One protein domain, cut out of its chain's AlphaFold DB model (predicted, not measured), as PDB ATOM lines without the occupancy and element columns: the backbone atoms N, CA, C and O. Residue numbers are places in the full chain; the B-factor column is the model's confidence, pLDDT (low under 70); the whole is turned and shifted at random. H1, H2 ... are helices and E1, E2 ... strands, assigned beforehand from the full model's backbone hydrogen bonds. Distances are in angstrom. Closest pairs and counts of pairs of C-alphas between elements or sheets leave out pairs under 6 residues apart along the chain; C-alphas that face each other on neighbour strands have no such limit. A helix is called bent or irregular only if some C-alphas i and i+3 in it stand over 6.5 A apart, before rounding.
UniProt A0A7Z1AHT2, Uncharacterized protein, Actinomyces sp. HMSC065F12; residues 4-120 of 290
ATOM      1  N   MET A   4      38.127   6.593  70.059       92.19
ATOM      2  CA  MET A   4      37.424   5.789  71.064       92.19
ATOM      3  C   MET A   4      36.220   6.523  71.668       92.19
ATOM      4  O   MET A   4      35.126   5.975  71.707       92.19
ATOM      5  N   GLN A   5      36.358   7.793  72.068       91.06
ATOM      6  CA  GLN A   5      35.218   8.566  72.587       91.06
ATOM      7  C   GLN A   5      34.071   8.653  71.576       91.06
ATOM      8  O   GLN A   5      32.901   8.608  71.955       91.06
ATOM      9  N   ALA A   6      34.400   8.774  70.289       90.81
ATOM     10  CA  ALA A   6      33.407   8.785  69.231       90.81
ATOM     11  C   ALA A   6      32.677   7.430  69.140       90.81
ATOM     12  O   ALA A   6      31.448   7.390  69.098       90.81
ATOM     13  N   VAL A   7      33.420   6.321  69.182       92.88
ATOM     14  CA  VAL A   7      32.862   4.959  69.196       92.88
ATOM     15  C   VAL A   7      31.956   4.739  70.409       92.88
ATOM     16  O   VAL A   7      30.844   4.240  70.249       92.88
ATOM     17  N   LEU A   8      32.376   5.162  71.604       92.50
ATOM     18  CA  LEU A   8      31.582   5.007  72.825       92.50
ATOM     19  C   LEU A   8      30.261   5.788  72.753       92.50
ATOM     20  O   LEU A   8      29.205   5.252  73.084       92.50
ATOM     21  N   ARG A   9      30.281   7.025  72.238       89.75
ATOM     22  CA  ARG A   9      29.045   7.797  71.998       89.75
ATOM     23  C   ARG A   9      28.141   7.133  70.972       89.75
ATOM     24  O   ARG A   9      26.925   7.146  71.135       89.75
ATOM     25  N   TRP A  10      28.723   6.571  69.915       91.25
ATOM     26  CA  TRP A  10      27.970   5.833  68.908       91.25
ATOM     27  C   TRP A  10      27.299   4.592  69.510       91.25
ATOM     28  O   TRP A  10      26.110   4.396  69.272       91.25
ATOM     29  N   LEU A  11      28.009   3.813  70.335       90.69
ATOM     30  CA  LEU A  11      27.445   2.658  71.042       90.69
ATOM     31  C   LEU A  11      26.319   3.062  71.996       90.69
ATOM     32  O   LEU A  11      25.247   2.467  71.954       90.69
ATOM     33  N   GLY A  12      26.526   4.115  72.792       88.50
ATOM     34  CA  GLY A  12      25.529   4.608  73.749       88.50
ATOM     35  C   GLY A  12      24.270   5.214  73.121       88.50
ATOM     36  O   GLY A  12      23.289   5.438  73.819       88.50
ATOM     37  N   ALA A  13      24.272   5.493  71.816       86.81
ATOM     38  CA  ALA A  13      23.130   6.089  71.122       86.81
ATOM     39  C   ALA A  13      22.049   5.072  70.706       86.81
ATOM     40  O   ALA A  13      21.011   5.463  70.154       86.81
ATOM     41  N   PHE A  14      22.296   3.780  70.926       84.50
ATOM     42  CA  PHE A  14      21.399   2.685  70.579       84.50
ATOM     43  C   PHE A  14      21.173   1.755  71.771       84.50
ATOM     44  O   PHE A  14      21.924   1.781  72.742       84.50
ATOM     45  N   ASP A  15      20.167   0.884  71.662       85.56
ATOM     46  CA  ASP A  15      20.009  -0.227  72.602       85.56
ATOM     47  C   ASP A  15      21.266  -1.115  72.604       85.56
ATOM     48  O   ASP A  15      21.839  -1.328  71.520       85.56
ATOM     49  N   PRO A  16      21.653  -1.686  73.765       86.94
ATOM     50  CA  PRO A  16      22.848  -2.507  73.878       86.94
ATOM     51  C   PRO A  16      22.887  -3.637  72.848       86.94
ATOM     52  O   PRO A  16      21.951  -4.436  72.736       86.94
ATOM     53  N   ALA A  17      23.993  -3.725  72.111       90.44
ATOM     54  CA  ALA A  17      24.216  -4.778  71.134       90.44
ATOM     55  C   ALA A  17      24.370  -6.131  71.840       90.44
ATOM     56  O   ALA A  17      25.055  -6.243  72.861       90.44
ATOM     57  N   HIS A  18      23.776  -7.185  71.275       92.69
ATOM     58  CA  HIS A  18      23.998  -8.543  71.776       92.69
ATOM     59  C   HIS A  18      25.460  -8.950  71.614       92.69
ATOM     60  O   HIS A  18      26.038  -9.530  72.531       92.69
ATOM     61  N   ARG A  19      26.050  -8.637  70.458       94.81
ATOM     62  CA  ARG A  19      27.477  -8.796  70.189       94.81
ATOM     63  C   ARG A  19      27.989  -7.585  69.428       94.81
ATOM     64  O   ARG A  19      27.399  -7.179  68.424       94.81
ATOM     65  N   LEU A  20      29.108  -7.043  69.885       96.88
ATOM     66  CA  LEU A  20      29.913  -6.107  69.120       96.88
ATOM     67  C   LEU A  20      30.993  -6.890  68.373       96.88
ATOM     68  O   LEU A  20      31.847  -7.525  68.981       96.88
ATOM     69  N   VAL A  21      30.937  -6.864  67.051       96.94
ATOM     70  CA  VAL A  21      31.856  -7.574  66.164       96.94
ATOM     71  C   VAL A  21      32.994  -6.634  65.789       96.94
ATOM     72  O   VAL A  21      32.768  -5.644  65.098       96.94
ATOM     73  N   LEU A  22      34.207  -6.938  66.240       97.19
ATOM     74  CA  LEU A  22      35.411  -6.207  65.867       97.19
ATOM     75  C   LEU A  22      35.999  -6.788  64.584       97.19
ATOM     76  O   LEU A  22      36.133  -8.008  64.447       97.19
ATOM     77  N   VAL A  23      36.346  -5.904  63.654       96.75
ATOM     78  CA  VAL A  23      36.875  -6.237  62.327       96.75
ATOM     79  C   VAL A  23      38.122  -5.394  62.087       96.75
ATOM     80  O   VAL A  23      38.097  -4.211  62.407       96.75
ATOM     81  N   CYS A  24      39.198  -5.964  61.540       96.12
ATOM     82  CA  CYS A  24      40.337  -5.157  61.093       96.12
ATOM     83  C   CYS A  24      39.922  -4.205  59.955       96.12
ATOM     84  O   CYS A  24      38.990  -4.497  59.207       96.12
ATOM     85  N   ASP A  25      40.644  -3.103  59.778       94.38
ATOM     86  CA  ASP A  25      40.435  -2.131  58.695       94.38
ATOM     87  C   ASP A  25      40.574  -2.709  57.275       94.38
ATOM     88  O   ASP A  25      39.828  -2.327  56.373       94.38
ATOM     89  N   HIS A  26      41.506  -3.640  57.088       92.50
ATOM     90  CA  HIS A  26      41.795  -4.318  55.822       92.50
ATOM     91  C   HIS A  26      40.870  -5.513  55.542       92.50
ATOM     92  O   HIS A  26      40.930  -6.100  54.462       92.50
ATOM     93  N   GLU A  27      40.003  -5.877  56.490       92.56
ATOM     94  CA  GLU A  27      39.082  -7.002  56.346       92.56
ATOM     95  C   GLU A  27      37.705  -6.570  55.845       92.56
ATOM     96  O   GLU A  27      37.161  -5.519  56.194       92.56
ATOM     97  N   ALA A  28      37.081  -7.441  55.053       90.94
ATOM     98  CA  ALA A  28      35.701  -7.235  54.645       90.94
ATOM     99  C   ALA A  28      34.761  -7.448  55.839       90.94
ATOM    100  O   ALA A  28      34.799  -8.483  56.509       90.94
ATOM    101  N   VAL A  29      33.858  -6.492  56.076       92.50
ATOM    102  CA  VAL A  29      32.863  -6.605  57.151       92.50
ATOM    103  C   VAL A  29      31.964  -7.818  56.883       92.50
ATOM    104  O   VAL A  29      31.267  -7.847  55.861       92.50
ATOM    105  N   PRO A  30      31.942  -8.826  57.775       91.94
ATOM    106  CA  PRO A  30      31.133 -10.010  57.556       91.94
ATOM    107  C   PRO A  30      29.641  -9.686  57.718       91.94
ATOM    108  O   PRO A  30      29.272  -8.688  58.344       91.94
ATOM    109  N   PRO A  31      28.742 -10.555  57.226       93.12
ATOM    110  CA  PRO A  31      27.320 -10.416  57.504       93.12
ATOM    111  C   PRO A  31      27.059 -10.410  59.016       93.12
ATOM    112  O   PRO A  31      27.503 -11.319  59.721       93.12
ATOM    113  N   ILE A  32      26.316  -9.416  59.511       93.06
ATOM    114  CA  ILE A  32      25.939  -9.297  60.930       93.06
ATOM    115  C   ILE A  32      24.448  -9.504  61.157       93.06
ATOM    116  O   ILE A  32      23.634  -9.284  60.256       93.06
ATOM    117  N   SER A  33      24.084  -9.976  62.351       91.00
ATOM    118  CA  SER A  33      22.683 -10.175  62.726       91.00
ATOM    119  C   SER A  33      22.012  -8.840  63.082       91.00
ATOM    120  O   SER A  33      22.674  -7.824  63.273       91.00
ATOM    121  N   SER A  34      20.678  -8.808  63.148       87.50
ATOM    122  CA  SER A  34      19.921  -7.563  63.369       87.50
ATOM    123  C   SER A  34      20.089  -6.952  64.762       87.50
ATOM    124  O   SER A  34      19.759  -5.782  64.940       87.50
ATOM    125  N   GLY A  35      20.546  -7.738  65.739       87.75
ATOM    126  CA  GLY A  35      20.798  -7.291  67.113       87.75
ATOM    127  C   GLY A  35      22.284  -7.155  67.457       87.75
ATOM    128  O   GLY A  35      22.613  -6.819  68.594       87.75
ATOM    129  N   ASP A  36      23.163  -7.406  66.487       93.69
ATOM    130  CA  ASP A  36      24.603  -7.211  66.612       93.69
ATOM    131  C   ASP A  36      25.010  -5.884  65.956       93.69
ATOM    132  O   ASP A  36      24.279  -5.299  65.149       93.69
ATOM    133  N   ALA A  37      26.203  -5.419  66.296       94.62
ATOM    134  CA  ALA A  37      26.824  -4.256  65.682       94.62
ATOM    135  C   ALA A  37      28.252  -4.607  65.257       94.62
ATOM    136  O   ALA A  37      28.882  -5.441  65.897       94.62
ATOM    137  N   ALA A  38      28.765  -3.991  64.196       96.00
ATOM    138  CA  ALA A  38      30.153  -4.135  63.774       96.00
ATOM    139  C   ALA A  38      30.922  -2.827  63.962       96.00
ATOM    140  O   ALA A  38      30.431  -1.747  63.618       96.00
ATOM    141  N   LEU A  39      32.141  -2.949  64.471       96.75
ATOM    142  CA  LEU A  39      33.119  -1.881  64.577       96.75
ATOM    143  C   LEU A  39      34.350  -2.284  63.769       96.75
ATOM    144  O   LEU A  39      35.040  -3.245  64.108       96.75
ATOM    145  N   VAL A  40      34.614  -1.533  62.704       96.69
ATOM    146  CA  VAL A  40      35.873  -1.630  61.967       96.69
ATOM    147  C   VAL A  40      36.922  -0.861  62.758       96.69
ATOM    148  O   VAL A  40      36.828   0.363  62.900       96.69
ATOM    149  N   TRP A  41      37.859  -1.606  63.325       96.12
ATOM    150  CA  TRP A  41      38.996  -1.105  64.079       96.12
ATOM    151  C   TRP A  41      39.934  -0.350  63.141       96.12
ATOM    152  O   TRP A  41      40.048  -0.699  61.971       96.12
ATOM    153  N   ASP A  42      40.578   0.706  63.628       91.94
ATOM    154  CA  ASP A  42      41.464   1.561  62.821       91.94
ATOM    155  C   ASP A  42      42.814   0.909  62.472       91.94
ATOM    156  O   ASP A  42      43.644   1.511  61.796       91.94
ATOM    157  N   SER A  43      43.032  -0.305  62.965       91.19
ATOM    158  CA  SER A  43      44.252  -1.086  62.834       91.19
ATOM    159  C   SER A  43      43.931  -2.582  62.960       91.19
ATOM    160  O   SER A  43      42.769  -2.994  63.053       91.19
ATOM    161  N   CYS A  44      44.959  -3.430  62.979       93.94
ATOM    162  CA  CYS A  44      44.781  -4.854  63.239       93.94
ATOM    163  C   CYS A  44      44.263  -5.111  64.660       93.94
ATOM    164  O   CYS A  44      44.737  -4.511  65.619       93.94
ATOM    165  N   LEU A  45      43.388  -6.106  64.831       94.69
ATOM    166  CA  LEU A  45      42.804  -6.434  66.141       94.69
ATOM    167  C   LEU A  45      43.813  -6.886  67.211       94.69
ATOM    168  O   LEU A  45      43.454  -6.954  68.385       94.69
ATOM    169  N   HIS A  46      45.069  -7.174  66.853       94.06
ATOM    170  CA  HIS A  46      46.110  -7.460  67.841       94.06
ATOM    171  C   HIS A  46      46.501  -6.225  68.678       94.06
ATOM    172  O   HIS A  46      47.143  -6.386  69.713       94.06
ATOM    173  N   THR A  47      46.135  -5.011  68.243       94.38
ATOM    174  CA  THR A  47      46.380  -3.751  68.968       94.38
ATOM    175  C   THR A  47      45.317  -3.455  70.027       94.38
ATOM    176  O   THR A  47      45.529  -2.586  70.869       94.38
ATOM    177  N   VAL A  48      44.184  -4.167  69.998       95.06
ATOM    178  CA  VAL A  48      43.079  -3.971  70.943       95.06
ATOM    179  C   VAL A  48      43.552  -4.298  72.354       95.06
ATOM    180  O   VAL A  48      44.040  -5.397  72.624       95.06
ATOM    181  N   THR A  49      43.359  -3.355  73.273       95.00
ATOM    182  CA  THR A  49      43.755  -3.523  74.671       95.00
ATOM    183  C   THR A  49      42.602  -4.034  75.540       95.00
ATOM    184  O   THR A  49      41.421  -3.989  75.171       95.00
ATOM    185  N   ALA A  50      42.931  -4.498  76.750       95.06
ATOM    186  CA  ALA A  50      41.921  -4.839  77.751       95.06
ATOM    187  C   ALA A  50      41.086  -3.608  78.143       95.06
ATOM    188  O   ALA A  50      39.868  -3.699  78.255       95.06
ATOM    189  N   SER A  51      41.735  -2.448  78.256       95.12
ATOM    190  CA  SER A  51      41.101  -1.149  78.495       95.12
ATOM    191  C   SER A  51      40.034  -0.824  77.446       95.12
ATOM    192  O   SER A  51      38.903  -0.491  77.802       95.12
ATOM    193  N   ASP A  52      40.365  -0.965  76.161       95.62
ATOM    194  CA  ASP A  52      39.413  -0.726  75.070       95.62
ATOM    195  C   ASP A  52      38.209  -1.664  75.172       95.62
ATOM    196  O   ASP A  52      37.059  -1.238  75.109       95.62
ATOM    197  N   THR A  53      38.478  -2.951  75.387       96.31
ATOM    198  CA  THR A  53      37.444  -3.985  75.480       96.31
ATOM    199  C   THR A  53      36.492  -3.735  76.650       96.31
ATOM    200  O   THR A  53      35.276  -3.814  76.472       96.31
ATOM    201  N   ALA A  54      37.022  -3.382  77.825       96.44
ATOM    202  CA  ALA A  54      36.219  -3.060  79.001       96.44
ATOM    203  C   ALA A  54      35.292  -1.867  78.736       96.44
ATOM    204  O   ALA A  54      34.093  -1.943  79.012       96.44
ATOM    205  N   GLN A  55      35.824  -0.792  78.138       95.94
ATOM    206  CA  GLN A  55      35.034   0.393  77.795       95.94
ATOM    207  C   GLN A  55      33.906   0.056  76.805       95.94
ATOM    208  O   GLN A  55      32.781   0.526  76.972       95.94
ATOM    209  N   LEU A  56      34.166  -0.789  75.800       95.75
ATOM    210  CA  LEU A  56      33.146  -1.214  74.831       95.75
ATOM    211  C   LEU A  56      32.033  -2.053  75.478       95.75
ATOM    212  O   LEU A  56      30.861  -1.865  75.143       95.75
ATOM    213  N   LEU A  57      32.387  -2.959  76.396       94.94
ATOM    214  CA  LEU A  57      31.429  -3.804  77.116       94.94
ATOM    215  C   LEU A  57      30.473  -2.956  77.965       94.94
ATOM    216  O   LEU A  57      29.259  -3.025  77.777       94.94
ATOM    217  N   VAL A  58      31.016  -2.093  78.828       94.12
ATOM    218  CA  VAL A  58      30.204  -1.268  79.743       94.12
ATOM    219  C   VAL A  58      29.332  -0.264  78.995       94.12
ATOM    220  O   VAL A  58      28.191  -0.028  79.381       94.12
ATOM    221  N   GLN A  59      29.823   0.298  77.888       91.69
ATOM    222  CA  GLN A  59      29.081   1.333  77.172       91.69
ATOM    223  C   GLN A  59      27.812   0.829  76.474       91.69
ATOM    224  O   GLN A  59      26.894   1.618  76.240       91.69
ATOM    225  N   GLY A  60      27.756  -0.448  76.088       87.75
ATOM    226  CA  GLY A  60      26.587  -0.970  75.380       87.75
ATOM    227  C   GLY A  60      26.793  -2.257  74.591       87.75
ATOM    228  O   GLY A  60      25.997  -2.529  73.692       87.75
ATOM    229  N   ALA A  61      27.823  -3.057  74.874       92.25
ATOM    230  CA  ALA A  61      28.003  -4.366  74.249       92.25
ATOM    231  C   ALA A  61      27.881  -5.481  75.293       92.25
ATOM    232  O   ALA A  61      28.636  -5.527  76.253       92.25
ATOM    233  N   LYS A  62      26.968  -6.437  75.083       93.31
ATOM    234  CA  LYS A  62      26.836  -7.596  75.990       93.31
ATOM    235  C   LYS A  62      27.966  -8.614  75.834       93.31
ATOM    236  O   LYS A  62      28.238  -9.371  76.756       93.31
ATOM    237  N   ALA A  63      28.580  -8.659  74.658       95.81
ATOM    238  CA  ALA A  63      29.747  -9.470  74.348       95.81
ATOM    239  C   ALA A  63      30.513  -8.822  73.191       95.81
ATOM    240  O   ALA A  63      29.917  -8.136  72.355       95.81
ATOM    241  N   VAL A  64      31.813  -9.074  73.102       97.06
ATOM    242  CA  VAL A  64      32.680  -8.600  72.021       97.06
ATOM    243  C   VAL A  64      33.245  -9.807  71.269       97.06
ATOM    244  O   VAL A  64      33.711 -10.782  71.854       97.06
ATOM    245  N   HIS A  65      33.139  -9.798  69.945       96.56
ATOM    246  CA  HIS A  65      33.524 -10.917  69.095       96.56
ATOM    247  C   HIS A  65      34.542 -10.479  68.047       96.56
ATOM    248  O   HIS A  65      34.328  -9.489  67.358       96.56
ATOM    249  N   PHE A  66      35.618 -11.243  67.884       96.06
ATOM    250  CA  PHE A  66      36.708 -10.925  66.962       96.06
ATOM    251  C   PHE A  66      36.524 -11.671  65.642       96.06
ATOM    252  O   PHE A  66      36.309 -12.890  65.633       96.06
ATOM    253  N   VAL A  67      36.629 -10.955  64.525       95.38
ATOM    254  CA  VAL A  67      36.754 -11.570  63.199       95.38
ATOM    255  C   VAL A  67      38.203 -12.035  62.996       95.38
ATOM    256  O   VAL A  67      39.124 -11.292  63.339       95.38
ATOM    257  N   PRO A  68      38.437 -13.256  62.477       91.44
ATOM    258  CA  PRO A  68      39.783 -13.706  62.132       91.44
ATOM    259  C   PRO A  68      40.453 -12.751  61.138       91.44
ATOM    260  O   PRO A  68      39.857 -12.399  60.127       91.44
ATOM    261  N   CYS A  69      41.691 -12.363  61.433       93.38
ATOM    262  CA  CYS A  69      42.508 -11.486  60.597       93.38
ATOM    263  C   CYS A  69      43.311 -12.311  59.577       93.38
ATOM    264  O   CYS A  69      43.916 -13.314  59.966       93.38
ATOM    265  N   SER A  70      43.337 -11.904  58.304       92.25
ATOM    266  CA  SER A  70      44.115 -12.564  57.245       92.25
ATOM    267  C   SER A  70      45.592 -12.169  57.233       92.25
ATOM    268  O   SER A  70      46.429 -13.027  56.956       92.25
ATOM    269  N   GLU A  71      45.934 -10.923  57.578       93.06
ATOM    270  CA  GLU A  71      47.327 -10.447  57.578       93.06
ATOM    271  C   GLU A  71      48.115 -10.928  58.806       93.06
ATOM    272  O   GLU A  71      49.253 -11.383  58.690       93.06
ATOM    273  N   HIS A  72      47.495 -10.876  59.990       92.62
ATOM    274  CA  HIS A  72      48.137 -11.178  61.277       92.62
ATOM    275  C   HIS A  72      47.342 -12.208  62.108       92.62
ATOM    276  O   HIS A  72      46.935 -11.915  63.241       92.62
ATOM    277  N   PRO A  73      47.105 -13.430  61.588       92.00
ATOM    278  CA  PRO A  73      46.216 -14.409  62.216       92.00
ATOM    279  C   PRO A  73      46.702 -14.875  63.595       92.00
ATOM    280  O   PRO A  73      45.900 -14.964  64.524       92.00
ATOM    281  N   SER A  74      48.003 -15.145  63.752       93.06
ATOM    282  CA  SER A  74      48.579 -15.621  65.019       93.06
ATOM    283  C   SER A  74      48.501 -14.561  66.115       93.06
ATOM    284  O   SER A  74      47.978 -14.834  67.191       93.06
ATOM    285  N   GLN A  75      48.927 -13.331  65.818       94.25
ATOM    286  CA  GLN A  75      48.926 -12.230  66.784       94.25
ATOM    287  C   GLN A  75      47.505 -11.885  67.243       94.25
ATOM    288  O   GLN A  75      47.257 -11.765  68.437       94.25
ATOM    289  N   CYS A  76      46.538 -11.808  66.319       92.44
ATOM    290  CA  CYS A  76      45.141 -11.550  66.684       92.44
ATOM    291  C   CYS A  76      44.549 -12.695  67.519       92.44
ATOM    292  O   CYS A  76      43.758 -12.456  68.432       92.44
ATOM    293  N   GLN A  77      44.930 -13.943  67.229       93.38
ATOM    294  CA  GLN A  77      44.507 -15.090  68.023       93.38
ATOM    295  C   GLN A  77      45.100 -15.052  69.438       93.38
ATOM    296  O   GLN A  77      44.401 -15.395  70.393       93.38
ATOM    297  N   ASP A  78      46.353 -14.633  69.586       95.06
ATOM    298  CA  ASP A  78      47.011 -14.522  70.886       95.06
ATOM    299  C   ASP A  78      46.453 -13.357  71.711       95.06
ATOM    300  O   ASP A  78      46.151 -13.555  72.889       95.06
ATOM    301  N   THR A  79      46.164 -12.206  71.092       95.38
ATOM    302  CA  THR A  79      45.419 -11.112  71.737       95.38
ATOM    303  C   THR A  79      44.040 -11.582  72.196       95.38
ATOM    304  O   THR A  79      43.673 -11.372  73.351       95.38
ATOM    305  N   LEU A  80      43.287 -12.305  71.355       95.00
ATOM    306  CA  LEU A  80      41.987 -12.856  71.750       95.00
ATOM    307  C   LEU A  80      42.112 -13.831  72.933       95.00
ATOM    308  O   LEU A  80      41.290 -13.780  73.845       95.00
ATOM    309  N   LYS A  81      43.116 -14.717  72.944       94.62
ATOM    310  CA  LYS A  81      43.360 -15.627  74.079       94.62
ATOM    311  C   LYS A  81      43.688 -14.852  75.354       94.62
ATOM    312  O   LYS A  81      43.115 -15.152  76.396       94.62
ATOM    313  N   HIS A  82      44.576 -13.862  75.267       93.56
ATOM    314  CA  HIS A  82      44.961 -13.031  76.404       93.56
ATOM    315  C   HIS A  82      43.748 -12.306  76.994       93.56
ATOM    316  O   HIS A  82      43.474 -12.432  78.184       93.56
ATOM    317  N   LEU A  83      42.961 -11.632  76.154       94.94
ATOM    318  CA  LEU A  83      41.767 -10.925  76.602       94.94
ATOM    319  C   LEU A  83      40.702 -11.889  77.148       94.94
ATOM    320  O   LEU A  83      40.053 -11.586  78.147       94.94
ATOM    321  N   ARG A  84      40.543 -13.086  76.566       94.44
ATOM    322  CA  ARG A  84      39.633 -14.116  77.101       94.44
ATOM    323  C   ARG A  84      40.004 -14.583  78.506       94.44
ATOM    324  O   ARG A  84      39.101 -14.952  79.248       94.44
ATOM    325  N   ASN A  85      41.278 -14.538  78.898       92.31
ATOM    326  CA  ASN A  85      41.665 -14.844  80.279       92.31
ATOM    327  C   ASN A  85      41.136 -13.802  81.280       92.31
ATOM    328  O   ASN A  85      40.956 -14.132  82.446       92.31
ATOM    329  N   ILE A  86      40.872 -12.571  80.827       92.81
ATOM    330  CA  ILE A  86      40.355 -11.470  81.651       92.81
ATOM    331  C   ILE A  86      38.817 -11.459  81.629       92.81
ATOM    332  O   ILE A  86      38.168 -11.469  82.673       92.81
ATOM    333  N   PHE A  87      38.225 -11.462  80.430       94.44
ATOM    334  CA  PHE A  87      36.784 -11.247  80.235       94.44
ATOM    335  C   PHE A  87      35.958 -12.537  80.082       94.44
ATOM    336  O   PHE A  87      34.734 -12.473  79.975       94.44
ATOM    337  N   GLY A  88      36.599 -13.707  80.043       92.75
ATOM    338  CA  GLY A  88      35.919 -14.999  79.956       92.75
ATOM    339  C   GLY A  88      35.006 -15.121  78.732       92.75
ATOM    340  O   GLY A  88      35.441 -14.941  77.591       92.75
ATOM    341  N   ASP A  89      33.734 -15.438  78.982       92.94
ATOM    342  CA  ASP A  89      32.715 -15.697  77.956       92.94
ATOM    343  C   ASP A  89      32.153 -14.429  77.293       92.94
ATOM    344  O   ASP A  89      31.459 -14.522  76.278       92.94
ATOM    345  N   LEU A  90      32.485 -13.241  77.809       94.62
ATOM    346  CA  LEU A  90      32.163 -11.969  77.152       94.62
ATOM    347  C   LEU A  90      32.965 -11.779  75.857       94.62
ATOM    348  O   LEU A  90      32.639 -10.897  75.063       94.62
ATOM    349  N   LEU A  91      33.999 -12.599  75.638       95.19
ATOM    350  CA  LEU A  91      34.849 -12.572  74.458       95.19
ATOM    351  C   LEU A  91      34.807 -13.872  73.664       95.19
ATOM    352  O   LEU A  91      34.964 -14.973  74.191       95.19
ATOM    353  N   GLY A  92      34.691 -13.739  72.344       93.56
ATOM    354  CA  GLY A  92      34.634 -14.891  71.453       93.56
ATOM    355  C   GLY A  92      35.164 -14.629  70.053       93.56
ATOM    356  O   GLY A  92      35.365 -13.498  69.626       93.56
ATOM    357  N   ALA A  93      35.356 -15.709  69.299       93.12
ATOM    358  CA  ALA A  93      35.511 -15.608  67.853       93.12
ATOM    359  C   ALA A  93      34.134 -15.391  67.213       93.12
ATOM    360  O   ALA A  93      33.135 -16.014  67.605       93.12
ATOM    361  N   TYR A  94      34.059 -14.509  66.222       93.56
ATOM    362  CA  TYR A  94      32.823 -14.273  65.496       93.56
ATOM    363  C   TYR A  94      32.452 -15.479  64.625       93.56
ATOM    364  O   TYR A  94      33.299 -16.098  63.984       93.56
ATOM    365  N   LYS A  95      31.159 -15.812  64.599       89.69
ATOM    366  CA  LYS A  95      30.593 -16.845  63.726       89.69
ATOM    367  C   LYS A  95      29.487 -16.218  62.899       89.69
ATOM    368  O   LYS A  95      28.549 -15.657  63.464       89.69
ATOM    369  N   THR A  96      29.582 -16.354  61.581       88.31
ATOM    370  CA  THR A  96      28.616 -15.768  60.653       88.31
ATOM    371  C   THR A  96      27.200 -16.287  60.941       88.31
ATOM    372  O   THR A  96      26.999 -17.501  61.066       88.31
ATOM    373  N   PRO A  97      26.200 -15.400  61.066       87.94
ATOM    374  CA  PRO A  97      24.825 -15.787  61.314       87.94
ATOM    375  C   PRO A  97      24.227 -16.451  60.075       87.94
ATOM    376  O   PRO A  97      24.580 -16.140  58.940       87.94
ATOM    377  N   ARG A  98      23.232 -17.317  60.291       83.44
ATOM    378  CA  ARG A  98      22.463 -17.932  59.193       83.44
ATOM    379  C   ARG A  98      21.662 -16.910  58.383       83.44
ATOM    380  O   ARG A  98      21.386 -17.145  57.213       83.44
ATOM    381  N   ARG A  99      21.258 -15.802  59.011       86.38
ATOM    382  CA  ARG A  99      20.494 -14.723  58.381       86.38
ATOM    383  C   ARG A  99      21.153 -13.385  58.683       86.38
ATOM    384  O   ARG A  99      21.251 -12.994  59.845       86.38
ATOM    385  N   ALA A 100      21.573 -12.699  57.629       88.31
ATOM    386  CA  ALA A 100      22.119 -11.355  57.718       88.31
ATOM    387  C   ALA A 100      21.006 -10.323  57.945       88.31
ATOM    388  O   ALA A 100      19.884 -10.467  57.447       88.31
ATOM    389  N   ALA A 101      21.328  -9.263  58.678       89.50
ATOM    390  CA  ALA A 101      20.492  -8.082  58.772       89.50
ATOM    391  C   ALA A 101      20.427  -7.379  57.415       89.50
ATOM    392  O   ALA A 101      21.440  -7.193  56.748       89.50
ATOM    393  N   HIS A 102      19.240  -6.904  57.040       85.44
ATOM    394  CA  HIS A 102      19.090  -6.070  55.846       85.44
ATOM    395  C   HIS A 102      19.776  -4.700  56.018       85.44
ATOM    396  O   HIS A 102      20.218  -4.087  55.049       85.44
ATOM    397  N   ARG A 103      19.826  -4.182  57.250       86.50
ATOM    398  CA  ARG A 103      20.474  -2.909  57.592       86.50
ATOM    399  C   ARG A 103      21.426  -3.138  58.767       86.50
ATOM    400  O   ARG A 103      21.017  -2.933  59.910       86.50
ATOM    401  N   PRO A 104      22.639  -3.648  58.501       87.00
ATOM    402  CA  PRO A 104      23.621  -3.902  59.543       87.00
ATOM    403  C   PRO A 104      24.055  -2.585  60.204       87.00
ATOM    404  O   PRO A 104      24.273  -1.583  59.523       87.00
ATOM    405  N   ARG A 105      24.175  -2.579  61.536       91.12
ATOM    406  CA  ARG A 105      24.774  -1.465  62.279       91.12
ATOM    407  C   ARG A 105      26.292  -1.586  62.177       91.12
ATOM    408  O   ARG A 105      26.871  -2.448  62.827       91.12
ATOM    409  N   VAL A 106      26.918  -0.754  61.353       93.69
ATOM    410  CA  VAL A 106      28.373  -0.764  61.132       93.69
ATOM    411  C   VAL A 106      28.916   0.641  61.340       93.69
ATOM    412  O   VAL A 106      28.305   1.608  60.883       93.69
ATOM    413  N   THR A 107      30.055   0.754  62.016       94.75
ATOM    414  CA  THR A 107      30.823   1.998  62.088       94.75
ATOM    415  C   THR A 107      32.310   1.732  61.891       94.75
ATOM    416  O   THR A 107      32.793   0.631  62.152       94.75
ATOM    417  N   TRP A 108      33.034   2.760  61.462       95.25
ATOM    418  CA  TRP A 108      34.483   2.750  61.306       95.25
ATOM    419  C   TRP A 108      35.100   3.633  62.376       95.25
ATOM    420  O   TRP A 108      34.704   4.790  62.513       95.25
ATOM    421  N   MET A 109      36.076   3.113  63.115       94.38
ATOM    422  CA  MET A 109      36.747   3.850  64.187       94.38
ATOM    423  C   MET A 109      37.439   5.117  63.665       94.38
ATOM    424  O   MET A 109      37.327   6.173  64.285       94.38
ATOM    425  N   ALA A 110      38.054   5.047  62.479       91.00
ATOM    426  CA  ALA A 110      38.673   6.198  61.820       91.00
ATOM    427  C   ALA A 110      37.668   7.321  61.486       91.00
ATOM    428  O   ALA A 110      38.014   8.503  61.505       91.00
ATOM    429  N   HIS A 111      36.410   6.965  61.195       90.25
ATOM    430  CA  HIS A 111      35.384   7.889  60.704       90.25
ATOM    431  C   HIS A 111      34.005   7.557  61.283       90.25
ATOM    432  O   HIS A 111      33.083   7.163  60.562       90.25
ATOM    433  N   VAL A 112      33.855   7.722  62.598       90.56
ATOM    434  CA  VAL A 112      32.603   7.386  63.284       90.56
ATOM    435  C   VAL A 112      31.470   8.298  62.813       90.56
ATOM    436  O   VAL A 112      31.456   9.501  63.078       90.56
ATOM    437  N   GLN A 113      30.484   7.705  62.140       86.56
ATOM    438  CA  GLN A 113      29.274   8.401  61.713       86.56
ATOM    439  C   GLN A 113      28.289   8.464  62.879       86.56
ATOM    440  O   GLN A 113      27.681   7.460  63.260       86.56
ATOM    441  N   MET A 114      28.128   9.653  63.456       85.94
ATOM    442  CA  MET A 114      27.233   9.846  64.594       85.94
ATOM    443  C   MET A 114      25.769   9.731  64.161       85.94
ATOM    444  O   MET A 114      25.322  10.493  63.295       85.94
ATOM    445  N   PRO A 115      24.973   8.830  64.764       82.56
ATOM    446  CA  PRO A 115      23.544   8.813  64.516       82.56
ATOM    447  C   PRO A 115      22.924  10.096  65.067       82.56
ATOM    448  O   PRO A 115      23.369  10.629  66.079       82.56
ATOM    449  N   ARG A 116      21.823  10.560  64.465       81.75
ATOM    450  CA  ARG A 116      21.103  11.753  64.956       81.75
ATOM    451  C   ARG A 116      20.731  11.660  66.441       81.75
ATOM    452  O   ARG A 116      20.693  12.680  67.114       81.75
ATOM    453  N   ARG A 117      20.491  10.448  66.955       78.06
ATOM    454  CA  ARG A 117      20.214  10.206  68.379       78.06
ATOM    455  C   ARG A 117      21.404  10.521  69.291       78.06
ATOM    456  O   ARG A 117      21.167  10.981  70.393       78.06
ATOM    457  N   ALA A 118      22.645  10.372  68.823       76.00
ATOM    458  CA  ALA A 118      23.845  10.739  69.585       76.00
ATOM    459  C   ALA A 118      24.010  12.261  69.767       76.00
ATOM    460  O   ALA A 118      24.818  12.696  70.581       76.00
ATOM    461  N   LEU A 119      23.279  13.073  68.990       73.38
ATOM    462  CA  LEU A 119      23.256  14.535  69.130       73.38
ATOM    463  C   LEU A 119      22.253  15.006  70.188       73.38
ATOM    464  O   LEU A 119      22.258  16.178  70.559       73.38
ATOM    465  N   LEU A 120      21.374  14.113  70.641       69.38
ATOM    466  CA  LEU A 120      20.443  14.383  71.722       69.38
ATOM    467  C   LEU A 120      21.070  13.894  73.033       69.38
ATOM    468  O   LEU A 120      21.766  12.877  73.020       69.38
TER     469      LEU A 120
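What this domain is: This is residues 4 to 120 of the 290 residues of an uncharacterized protein of Actinomyces sp. HMSC065F12 (UniProt A0A7Z1AHT2). A small, twisted sheet of five short parallel strands runs through the middle, with H1, H2 and the kinked H3 on one side and the long links 24 to 36 and 94 to 104 looping out on the other. H4 lies out beyond H1. The printed part has 117 residues, with named elements in the order H1 E1 E2 H2 E3 H3 E4 E5 H4; the sheet's order is E4 E3 E1 E2 E5, the class mixed. It is compact, radius of gyration of the C-alphas 13.2 A, spanning 40 by 30 by 25 A.

How they stand to each other: H1, residues 4 to 12, only grazes the sheet. E1, residues 20 to 23, and E2, residues 37 to 40, are parallel, N 21 and O 37 within hydrogen-bond range at 2.8 A. H2, residues 50 to 60, only grazes the sheet and touches H1 at a shallow tilt of 28 degrees, the same way; their closest C-alphas, Leu 11 and Gly 60, are 5.7 A apart. E3, residues 64 to 66, is parallel to E1, N 65 and O 20 at 2.8 A; E2, H2, E3 form a split strand-helix-strand unit, E1 between its strands, with a right-handed crossover. H3, residues 73 to 90, is irregular, C-alphas 86 and 89 being 9.5 A apart. H3 is over E4, residues 91 to 93, at a height over the sheet of 7.5 A. E4 is parallel to E3, N 66 and O 92 at 2.9 A. E5, residues 105 to 108, is parallel to E2, N 38 and O 105 at 2.8 A. H4, residues 116 to 119, only just touches H1, with 3 pairs of C-alphas within 8 A; the closest are Arg 9 and Ala 118, 6.4 A.

Where its parts are: H1 begins at C-alpha 4 (37.424, 5.789, 71.064), and H4 ends at C-alpha 119 (23.256, 14.535, 69.130). H3 measures 20.7 A, H2 16.0 A.

The domain as a whole: The printed part has no cut; residue 120 is under 70 in pLDDT.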